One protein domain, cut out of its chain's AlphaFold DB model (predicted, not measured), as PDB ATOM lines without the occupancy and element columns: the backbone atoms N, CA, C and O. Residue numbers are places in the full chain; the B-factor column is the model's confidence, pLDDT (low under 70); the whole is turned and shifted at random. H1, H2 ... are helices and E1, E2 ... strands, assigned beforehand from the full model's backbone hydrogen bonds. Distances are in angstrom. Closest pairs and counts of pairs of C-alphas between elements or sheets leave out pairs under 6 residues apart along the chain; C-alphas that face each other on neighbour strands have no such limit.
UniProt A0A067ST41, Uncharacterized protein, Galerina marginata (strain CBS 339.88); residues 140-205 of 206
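Overview. This is residues 140 to 205 of the 206 residues of an uncharacterized protein of Galerina marginata (strain CBS 339.88) (UniProt A0A067ST41). A small, twisted sheet of three strands, E1, E3 and E4, has the single helix H1 over one face, running along E3. At one end of this sheet E4 runs on into E5, which pairs with E2 to make a second, two-stranded sheet, and one long link, of 11 residues, joins E1 to E2. The printed part has 66 residues with five named strands and one named helix, in the order E1 E2 E3 E4 E5 H1. The sheets, in the orders E1 - E3 - E4 and E2 - E5, are antiparallel; the class is mixed, helices and strands, with under half of the residues in named elements. The whole is compact, with a radius of gyration of the C-alphas of 12.1 A and spans of 32 by 24 by 23 A.

Arrangement. E1, residues 140 to 143, is an edge strand and the antiparallel neighbour of E3, residues 167 to 172; N 141 and O 169 are 2.9 A apart, within hydrogen-bond range. E3 is the inner strand and forms a hairpin with E4, residues 175 to 178, the other edge strand; N 170 and O 177 are 3.0 A apart. This sheet is only just strongly twisted, its C-alphas lying up to 4.3 A off the best plane. E4 runs on at 40 degrees into E5, residues 180 to 182, and the two meet only through their link. E2, residues 155 to 157, is antiparallel to E5, with N 156 and O 181 2.8 A apart. E3 and E5 are apart. H1, residues 192 to 203, is on the three-stranded sheet at a height of 9.9 A over the sheet. It lies over E3, at 9 degrees to it on the local plane, along the strands; it is only just not over E1, on which 2 of its C-alphas fall. The closest C-alphas of E3 and H1 are those of Leu 170 and Leu 197, 7.4 A apart. In H1 every O i to N i+4 pair is within hydrogen-bond range.

Along the chain. E1 begins with C-alpha 140 at (282.728, 290.454, 387.699). E3, the longest strand, measures 15.9 A from first to last C-alpha, E1 10.0 A, E4 9.8 A, E2 7.1 A and E5 6.9 A. H1 measures 16.3 A and ends with C-alpha 203 at (286.115, 278.347, 383.358).

Size, cuts and confidence. The two C-alphas farthest apart, those of Ser 173 and Gln 187, are 33.7 A apart. The printed part has no cut, and the link from E1 to E2, 11 residues, is long. The mean pLDDT of the printed part is 71.5; residues 159 to 162, residue 174 and residues 185 to 205 are under 70, and H1 has a mean of 53.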
ATOM      1  N   VAL A 140     283.379 289.575 388.679       78.69
ATOM      2  CA  VAL A 140     282.728 290.454 387.699       78.69
ATOM      3  C   VAL A 140     282.120 291.637 388.449       78.69
ATOM      4  O   VAL A 140     281.331 291.458 389.374       78.69
ATOM      5  N   THR A 141     282.519 292.846 388.080       80.00
ATOM      6  CA  THR A 141     282.074 294.102 388.699       80.00
ATOM      7  C   THR A 141     282.042 295.207 387.646       80.00
ATOM      8  O   THR A 141     282.209 294.923 386.461       80.00
ATOM      9  N   THR A 142     281.828 296.455 388.049       81.19
ATOM     10  CA  THR A 142     281.905 297.612 387.157       81.19
ATOM     11  C   THR A 142     283.131 298.486 387.435       81.19
ATOM     12  O   THR A 142     283.735 298.448 388.510       81.19
ATOM     13  N   ALA A 143     283.550 299.248 386.429       82.12
ATOM     14  CA  ALA A 143     284.607 300.246 386.517       82.12
ATOM     15  C   ALA A 143     284.273 301.463 385.641       82.12
ATOM     16  O   ALA A 143     283.467 301.370 384.720       82.12
ATOM     17  N   ASP A 144     284.914 302.593 385.927       83.38
ATOM     18  CA  ASP A 144     284.771 303.825 385.151       83.38
ATOM     19  C   ASP A 144     285.438 303.678 383.773       83.38
ATOM     20  O   ASP A 144     286.607 303.294 383.685       83.38
ATOM     21  N   ALA A 145     284.718 304.009 382.703       83.69
ATOM     22  CA  ALA A 145     285.204 304.024 381.325       83.69
ATOM     23  C   ALA A 145     286.489 304.834 381.162       83.69
ATOM     24  O   ALA A 145     287.374 304.462 380.400       83.69
ATOM     25  N   ASN A 146     286.620 305.928 381.912       85.12
ATOM     26  CA  ASN A 146     287.775 306.813 381.850       85.12
ATOM     27  C   ASN A 146     289.056 306.148 382.378       85.12
ATOM     28  O   ASN A 146     290.154 306.656 382.155       85.12
ATOM     29  N   ALA A 147     288.939 305.005 383.065       86.88
ATOM     30  CA  ALA A 147     290.068 304.186 383.494       86.88
ATOM     31  C   ALA A 147     290.509 303.149 382.441       86.88
ATOM     32  O   ALA A 147     291.429 302.368 382.699       86.88
ATOM     33  N   GLN A 148     289.863 303.107 381.271       87.25
ATOM     34  CA  GLN A 148     290.239 302.211 380.182       87.25
ATOM     35  C   GLN A 148     291.613 302.594 379.606       87.25
ATOM     36  O   GLN A 148     291.845 303.758 379.272       87.25
ATOM     37  N   PRO A 149     292.540 301.636 379.431       88.38
ATOM     38  CA  PRO A 149     293.748 301.886 378.654       88.38
ATOM     39  C   PRO A 149     293.404 302.090 377.171       88.38
ATOM     40  O   PRO A 149     292.334 301.691 376.713       88.38
ATOM     41  N   SER A 150     294.316 302.657 376.380       90.44
ATOM     42  CA  SER A 150     294.129 302.716 374.924       90.44
ATOM     43  C   SER A 150     293.954 301.298 374.356       90.44
ATOM     44  O   SER A 150     294.776 300.428 374.668       90.44
ATOM     45  N   PRO A 151     292.898 301.035 373.564       87.62
ATOM     46  CA  PRO A 151     292.671 299.705 373.024       87.62
ATOM     47  C   PRO A 151     293.763 299.355 371.993       87.62
ATOM     48  O   PRO A 151     294.263 300.252 371.309       87.62
ATOM     49  N   PRO A 152     294.155 298.074 371.867       88.31
ATOM     50  CA  PRO A 152     295.042 297.623 370.795       88.31
ATOM     51  C   PRO A 152     294.437 297.832 369.397       88.31
ATOM     52  O   PRO A 152     293.216 297.873 369.246       88.31
ATOM     53  N   ASP A 153     295.288 297.887 368.369       91.69
ATOM     54  CA  ASP A 153     294.859 298.080 366.978       91.69
ATOM     55  C   ASP A 153     293.788 297.065 366.547       91.69
ATOM     56  O   ASP A 153     293.923 295.855 366.738       91.69
ATOM     57  N   GLY A 154     292.720 297.575 365.928       83.88
ATOM     58  CA  GLY A 154     291.606 296.763 365.436       83.88
ATOM     59  C   GLY A 154     290.615 296.310 366.511       83.88
ATOM     60  O   GLY A 154     289.659 295.613 366.167       83.88
ATOM     61  N   LEU A 155     290.800 296.716 367.773       85.12
ATOM     62  CA  LEU A 155     289.866 296.471 368.870       85.12
ATOM     63  C   LEU A 155     289.230 297.771 369.383       85.12
ATOM     64  O   LEU A 155     289.836 298.839 369.362       85.12
ATOM     65  N   GLU A 156     288.014 297.658 369.904       85.38
ATOM     66  CA  GLU A 156     287.279 298.724 370.579       85.38
ATOM     67  C   GLU A 156     286.599 298.201 371.849       85.38
ATOM     68  O   GLU A 156     286.291 297.011 371.964       85.38
ATOM     69  N   TYR A 157     286.364 299.084 372.820       82.88
ATOM     70  CA  TYR A 157     285.576 298.734 373.997       82.88
ATOM     71  C   TYR A 157     284.103 298.630 373.634       82.88
ATOM     72  O   TYR A 157     283.541 299.484 372.954       82.88
ATOM     73  N   ILE A 158     283.466 297.581 374.136       75.06
ATOM     74  CA  ILE A 158     282.030 297.392 373.969       75.06
ATOM     75  C   ILE A 158     281.274 298.281 374.957       75.06
ATOM     76  O   ILE A 158     281.370 298.108 376.172       75.06
ATOM     77  N   TYR A 159     280.507 299.236 374.444       67.88
ATOM     78  CA  TYR A 159     279.678 300.095 375.278       67.88
ATOM     79  C   TYR A 159     278.259 299.549 375.362       67.88
ATOM     80  O   TYR A 159     277.490 299.679 374.416       67.88
ATOM     81  N   PHE A 160     277.924 298.909 376.483       61.44
ATOM     82  CA  PHE A 160     276.663 298.171 376.578       61.44
ATOM     83  C   PHE A 160     275.456 299.031 376.968       61.44
ATOM     84  O   PHE A 160     274.349 298.661 376.615       61.44
ATOM     85  N   ASN A 161     275.610 300.166 377.668       61.88
ATOM     86  CA  ASN A 161     274.438 300.798 378.305       61.88
ATOM     87  C   ASN A 161     274.427 302.331 378.414       61.88
ATOM     88  O   ASN A 161     273.530 302.866 379.060       61.88
ATOM     89  N   GLY A 162     275.363 303.072 377.817       63.28
ATOM     90  CA  GLY A 162     275.297 304.539 377.933       63.28
ATOM     91  C   GLY A 162     275.777 305.107 379.277       63.28
ATOM     92  O   GLY A 162     275.770 306.325 379.435       63.28
ATOM     93  N   ASP A 163     276.196 304.256 380.218       73.00
ATOM     94  CA  ASP A 163     276.710 304.664 381.525       73.00
ATOM     95  C   ASP A 163     278.232 304.491 381.588       73.00
ATOM     96  O   ASP A 163     278.757 303.385 381.747       73.00
ATOM     97  N   GLU A 164     278.950 305.605 381.449       74.25
ATOM     98  CA  GLU A 164     280.411 305.636 381.511       74.25
ATOM     99  C   GLU A 164     280.950 305.305 382.906       74.25
ATOM    100  O   GLU A 164     282.087 304.858 383.030       74.25
ATOM    101  N   ALA A 165     280.148 305.437 383.963       75.25
ATOM    102  CA  ALA A 165     280.597 305.145 385.320       75.25
ATOM    103  C   ALA A 165     280.537 303.644 385.669       75.25
ATOM    104  O   ALA A 165     281.077 303.237 386.701       75.25
ATOM    105  N   ALA A 166     279.890 302.816 384.837       80.06
ATOM    106  CA  ALA A 166     279.527 301.444 385.188       80.06
ATOM    107  C   ALA A 166     279.853 300.397 384.098       80.06
ATOM    108  O   ALA A 166     279.040 299.521 383.797       80.06
ATOM    109  N   TYR A 167     281.062 300.428 383.526       81.75
ATOM    110  CA  TYR A 167     281.494 299.434 382.536       81.75
ATOM    111  C   TYR A 167     281.778 298.064 383.165       81.75
ATOM    112  O   TYR A 167     282.557 297.998 384.115       81.75
ATOM    113  N   PRO A 168     281.243 296.955 382.623       81.00
ATOM    114  CA  PRO A 168     281.500 295.624 383.162       81.00
ATOM    115  C   PRO A 168     282.965 295.211 382.962       81.00
ATOM    116  O   PRO A 168     283.497 295.252 381.852       81.00
ATOM    117  N   VAL A 169     283.605 294.756 384.037       82.62
ATOM    118  CA  VAL A 169     284.986 294.263 384.057       82.62
ATOM    119  C   VAL A 169     285.090 292.969 384.852       82.62
ATOM    120  O   VAL A 169     284.354 292.748 385.813       82.62
ATOM    121  N   LEU A 170     286.056 292.128 384.488       83.00
ATOM    122  CA  LEU A 170     286.516 291.035 385.339       83.00
ATOM    123  C   LEU A 170     287.744 291.521 386.115       83.00
ATOM    124  O   LEU A 170     288.684 292.044 385.527       83.00
ATOM    125  N   ARG A 171     287.761 291.344 387.432       77.38
ATOM    126  CA  ARG A 171     288.934 291.578 388.277       77.38
ATOM    127  C   ARG A 171     289.466 290.251 388.773       77.38
ATOM    128  O   ARG A 171     288.712 289.461 389.327       77.38
ATOM    129  N   TYR A 172     290.754 290.009 388.567       75.62
ATOM    130  CA  TYR A 172     291.411 288.801 389.051       75.62
ATOM    131  C   TYR A 172     292.902 289.037 389.269       75.62
ATOM    132  O   TYR A 172     293.586 289.617 388.431       75.62
ATOM    133  N   SER A 173     293.410 288.593 390.413       72.19
ATOM    134  CA  SER A 173     294.782 288.778 390.889       72.19
ATOM    135  C   SER A 173     295.251 290.242 390.891       72.19
ATOM    136  O   SER A 173     296.412 290.531 390.607       72.19
ATOM    137  N   GLY A 174     294.345 291.184 391.180       69.75
ATOM    138  CA  GLY A 174     294.630 292.625 391.123       69.75
ATOM    139  C   GLY A 174     294.726 293.207 389.704       69.75
ATOM    140  O   GLY A 174     295.075 294.374 389.552       69.75
ATOM    141  N   ILE A 175     294.403 292.422 388.674       77.12
ATOM    142  CA  ILE A 175     294.359 292.843 387.270       77.12
ATOM    143  C   ILE A 175     292.900 293.081 386.869       77.12
ATOM    144  O   ILE A 175     292.018 292.297 387.225       77.12
ATOM    145  N   THR A 176     292.654 294.148 386.106       84.50
ATOM    146  CA  THR A 176     291.346 294.452 385.508       84.50
ATOM    147  C   THR A 176     291.340 294.039 384.041       84.50
ATOM    148  O   THR A 176     292.148 294.521 383.250       84.50
ATOM    149  N   TYR A 177     290.401 293.176 383.678       87.12
ATOM    150  CA  TYR A 177     290.166 292.705 382.323       87.12
ATOM    151  C   TYR A 177     288.935 293.412 381.764       87.12
ATOM    152  O   TYR A 177     287.818 293.255 382.269       87.12
ATOM    153  N   TRP A 178     289.160 294.185 380.711       87.50
ATOM    154  CA  TRP A 178     288.122 294.875 379.963       87.50
ATOM    155  C   TRP A 178     287.696 294.026 378.774       87.50
ATOM    156  O   TRP A 178     288.530 293.398 378.121       87.50
ATOM    157  N   ALA A 179     286.402 294.010 378.479       85.50
ATOM    158  CA  ALA A 179     285.908 293.346 377.290       85.50
ATOM    159  C   ALA A 179     286.098 294.250 376.064       85.50
ATOM    160  O   ALA A 179     285.721 295.423 376.082       85.50
ATOM    161  N   LEU A 180     286.666 293.685 375.000       83.81
ATOM    162  CA  LEU A 180     286.823 294.347 373.710       83.81
ATOM    163  C   LEU A 180     286.086 293.572 372.615       83.81
ATOM    164  O   LEU A 180     285.860 292.365 372.726       83.81
ATOM    165  N   SER A 181     285.745 294.276 371.543       80.69
ATOM    166  CA  SER A 181     285.283 293.725 370.274       80.69
ATOM    167  C   SER A 181     286.227 294.159 369.157       80.69
ATOM    168  O   SER A 181     286.943 295.142 369.303       80.69
ATOM    169  N   TYR A 182     286.230 293.439 368.038       82.62
ATOM    170  CA  TYR A 182     286.860 293.947 366.824       82.62
ATOM    171  C   TYR A 182     286.044 295.103 366.241       82.62
ATOM    172  O   TYR A 182     284.816 295.092 366.309       82.62
ATOM    173  N   VAL A 183     286.720 296.069 365.623       78.50
ATOM    174  CA  VAL A 183     286.075 297.231 364.977       78.50
ATOM    175  C   VAL A 183     285.179 296.847 363.789       78.50
ATOM    176  O   VAL A 183     284.262 297.574 363.412       78.50
ATOM    177  N   ASP A 184     285.416 295.681 363.187       78.44
ATOM    178  CA  ASP A 184     284.619 295.134 362.084       78.44
ATOM    179  C   ASP A 184     283.412 294.300 362.561       78.44
ATOM    180  O   ASP A 184     282.557 293.931 361.754       78.44
ATOM    181  N   ASN A 185     283.275 294.075 363.874       67.25
ATOM    182  CA  ASN A 185     282.142 293.367 364.480       67.25
ATOM    183  C   ASN A 185     280.895 294.248 364.681       67.25
ATOM    184  O   ASN A 185     279.947 293.826 365.346       67.25
ATOM    185  N   CYS A 186     280.819 295.422 364.048       54.00
ATOM    186  CA  CYS A 186     279.678 296.353 364.064       54.00
ATOM    187  C   CYS A 186     278.364 295.800 363.445       54.00
ATOM    188  O   CYS A 186     277.432 296.548 363.148       54.00
ATOM    189  N   GLN A 187     278.255 294.482 363.254       49.16
ATOM    190  CA  GLN A 187     277.111 293.778 362.678       49.16
ATOM    191  C   GLN A 187     276.759 292.522 363.502       49.16
ATOM    192  O   GLN A 187     276.900 291.409 362.998       49.16
ATOM    193  N   ARG A 188     276.299 292.653 364.759       47.50
ATOM    194  CA  ARG A 188     275.360 291.692 365.394       47.50
ATOM    195  C   ARG A 188     274.868 292.175 366.761       47.50
ATOM    196  O   ARG A 188     275.638 292.549 367.630       47.50
ATOM    197  N   THR A 189     273.553 292.115 366.908       50.53
ATOM    198  CA  THR A 189     272.734 292.449 368.076       50.53
ATOM    199  C   THR A 189     273.083 291.654 369.348       50.53
ATOM    200  O   THR A 189     273.414 290.468 369.292       50.53
ATOM    201  N   GLU A 190     272.968 292.337 370.493       56.84
ATOM    202  CA  GLU A 190     273.117 291.863 371.884       56.84
ATOM    203  C   GLU A 190     272.202 290.666 372.222       56.84
ATOM    204  O   GLU A 190     271.095 290.625 371.675       56.84
ATOM    205  N   PRO A 191     272.604 289.662 373.056       51.19
ATOM    206  CA  PRO A 191     273.059 289.789 374.459       51.19
ATOM    207  C   PRO A 191     274.181 288.793 374.885       51.19
ATOM    208  O   PRO A 191     274.271 288.362 376.035       51.19
ATOM    209  N   ALA A 192     275.049 288.362 373.966       52.94
ATOM    210  CA  ALA A 192     275.928 287.204 374.193       52.94
ATOM    211  C   ALA A 192     277.134 287.430 375.137       52.94
ATOM    212  O   ALA A 192     277.828 286.467 375.466       52.94
ATOM    213  N   ILE A 193     277.436 288.667 375.546       52.75
ATOM    214  CA  ILE A 193     278.729 288.989 376.175       52.75
ATOM    215  C   ILE A 193     278.699 288.893 377.705       52.75
ATOM    216  O   ILE A 193     279.627 288.323 378.275       52.75
ATOM    217  N   LEU A 194     277.621 289.322 378.373       49.75
ATOM    218  CA  LEU A 194     277.468 289.105 379.822       49.75
ATOM    219  C   LEU A 194     277.456 287.610 380.167       49.75
ATOM    220  O   LEU A 194     278.105 287.185 381.124       49.75
ATOM    221  N   LEU A 195     276.814 286.797 379.319       53.50
ATOM    222  CA  LEU A 195     276.848 285.342 379.445       53.50
ATOM    223  C   LEU A 195     278.279 284.804 379.296       53.50
ATOM    224  O   LEU A 195     278.679 283.927 380.052       53.50
ATOM    225  N   LYS A 196     279.075 285.349 378.364       56.06
ATOM    226  CA  LYS A 196     280.470 284.932 378.144       56.06
ATOM    227  C   LYS A 196     281.420 285.371 379.255       56.06
ATOM    228  O   LYS A 196     282.289 284.585 379.599       56.06
ATOM    229  N   LEU A 197     281.266 286.561 379.836       54.53
ATOM    230  CA  LEU A 197     282.096 286.997 380.969       54.53
ATOM    231  C   LEU A 197     281.796 286.175 382.227       54.53
ATOM    232  O   LEU A 197     282.722 285.741 382.911       54.53
ATOM    233  N   SER A 198     280.518 285.884 382.480       52.88
ATOM    234  CA  SER A 198     280.111 284.959 383.542       52.88
ATOM    235  C   SER A 198     280.652 283.540 383.294       52.88
ATOM    236  O   SER A 198     281.206 282.923 384.201       52.88
ATOM    237  N   LEU A 199     280.604 283.056 382.047       52.72
ATOM    238  CA  LEU A 199     281.148 281.749 381.660       52.72
ATOM    239  C   LEU A 199     282.683 281.691 381.761       52.72
ATOM    240  O   LEU A 199     283.233 280.674 382.172       52.72
ATOM    241  N   MET A 200     283.388 282.774 381.426       54.59
ATOM    242  CA  MET A 200     284.844 282.867 381.581       54.59
ATOM    243  C   MET A 200     285.241 282.828 383.055       54.59
ATOM    244  O   MET A 200     286.144 282.079 383.416       54.59
ATOM    245  N   ALA A 201     284.529 283.553 383.925       54.62
ATOM    246  CA  ALA A 201     284.736 283.460 385.369       54.62
ATOM    247  C   ALA A 201     284.492 282.031 385.899       54.62
ATOM    248  O   ALA A 201     285.182 281.596 386.815       54.62
ATOM    249  N   GLN A 202     283.567 281.272 385.300       52.16
ATOM    250  CA  GLN A 202     283.347 279.859 385.635       52.16
ATOM    251  C   GLN A 202     284.478 278.937 385.136       52.16
ATOM    252  O   GLN A 202     284.865 278.023 385.858       52.16
ATOM    253  N   GLN A 203     285.052 279.180 383.952       50.78
ATOM    254  CA  GLN A 203     286.115 278.347 383.358       50.78
ATOM    255  C   GLN A 203     287.476 278.444 384.063       50.78
ATOM    256  O   GLN A 203     288.267 277.511 383.987       50.78
ATOM    257  N   PHE A 204     287.762 279.535 384.779       49.62
ATOM    258  CA  PHE A 204     288.972 279.630 385.611       49.62
ATOM    259  C   PHE A 204     288.899 278.790 386.900       49.62
ATOM    260  O   PHE A 204     289.893 278.689 387.614       49.62
ATOM    261  N   ASN A 205     287.743 278.189 387.198       45.09
ATOM    262  CA  ASN A 205     287.494 277.417 388.414       45.09
ATOM    263  C   ASN A 205     287.378 275.893 388.168       45.09
ATOM    264  O   ASN A 205     286.938 275.182 389.072       45.09
TER     265      ASN A 205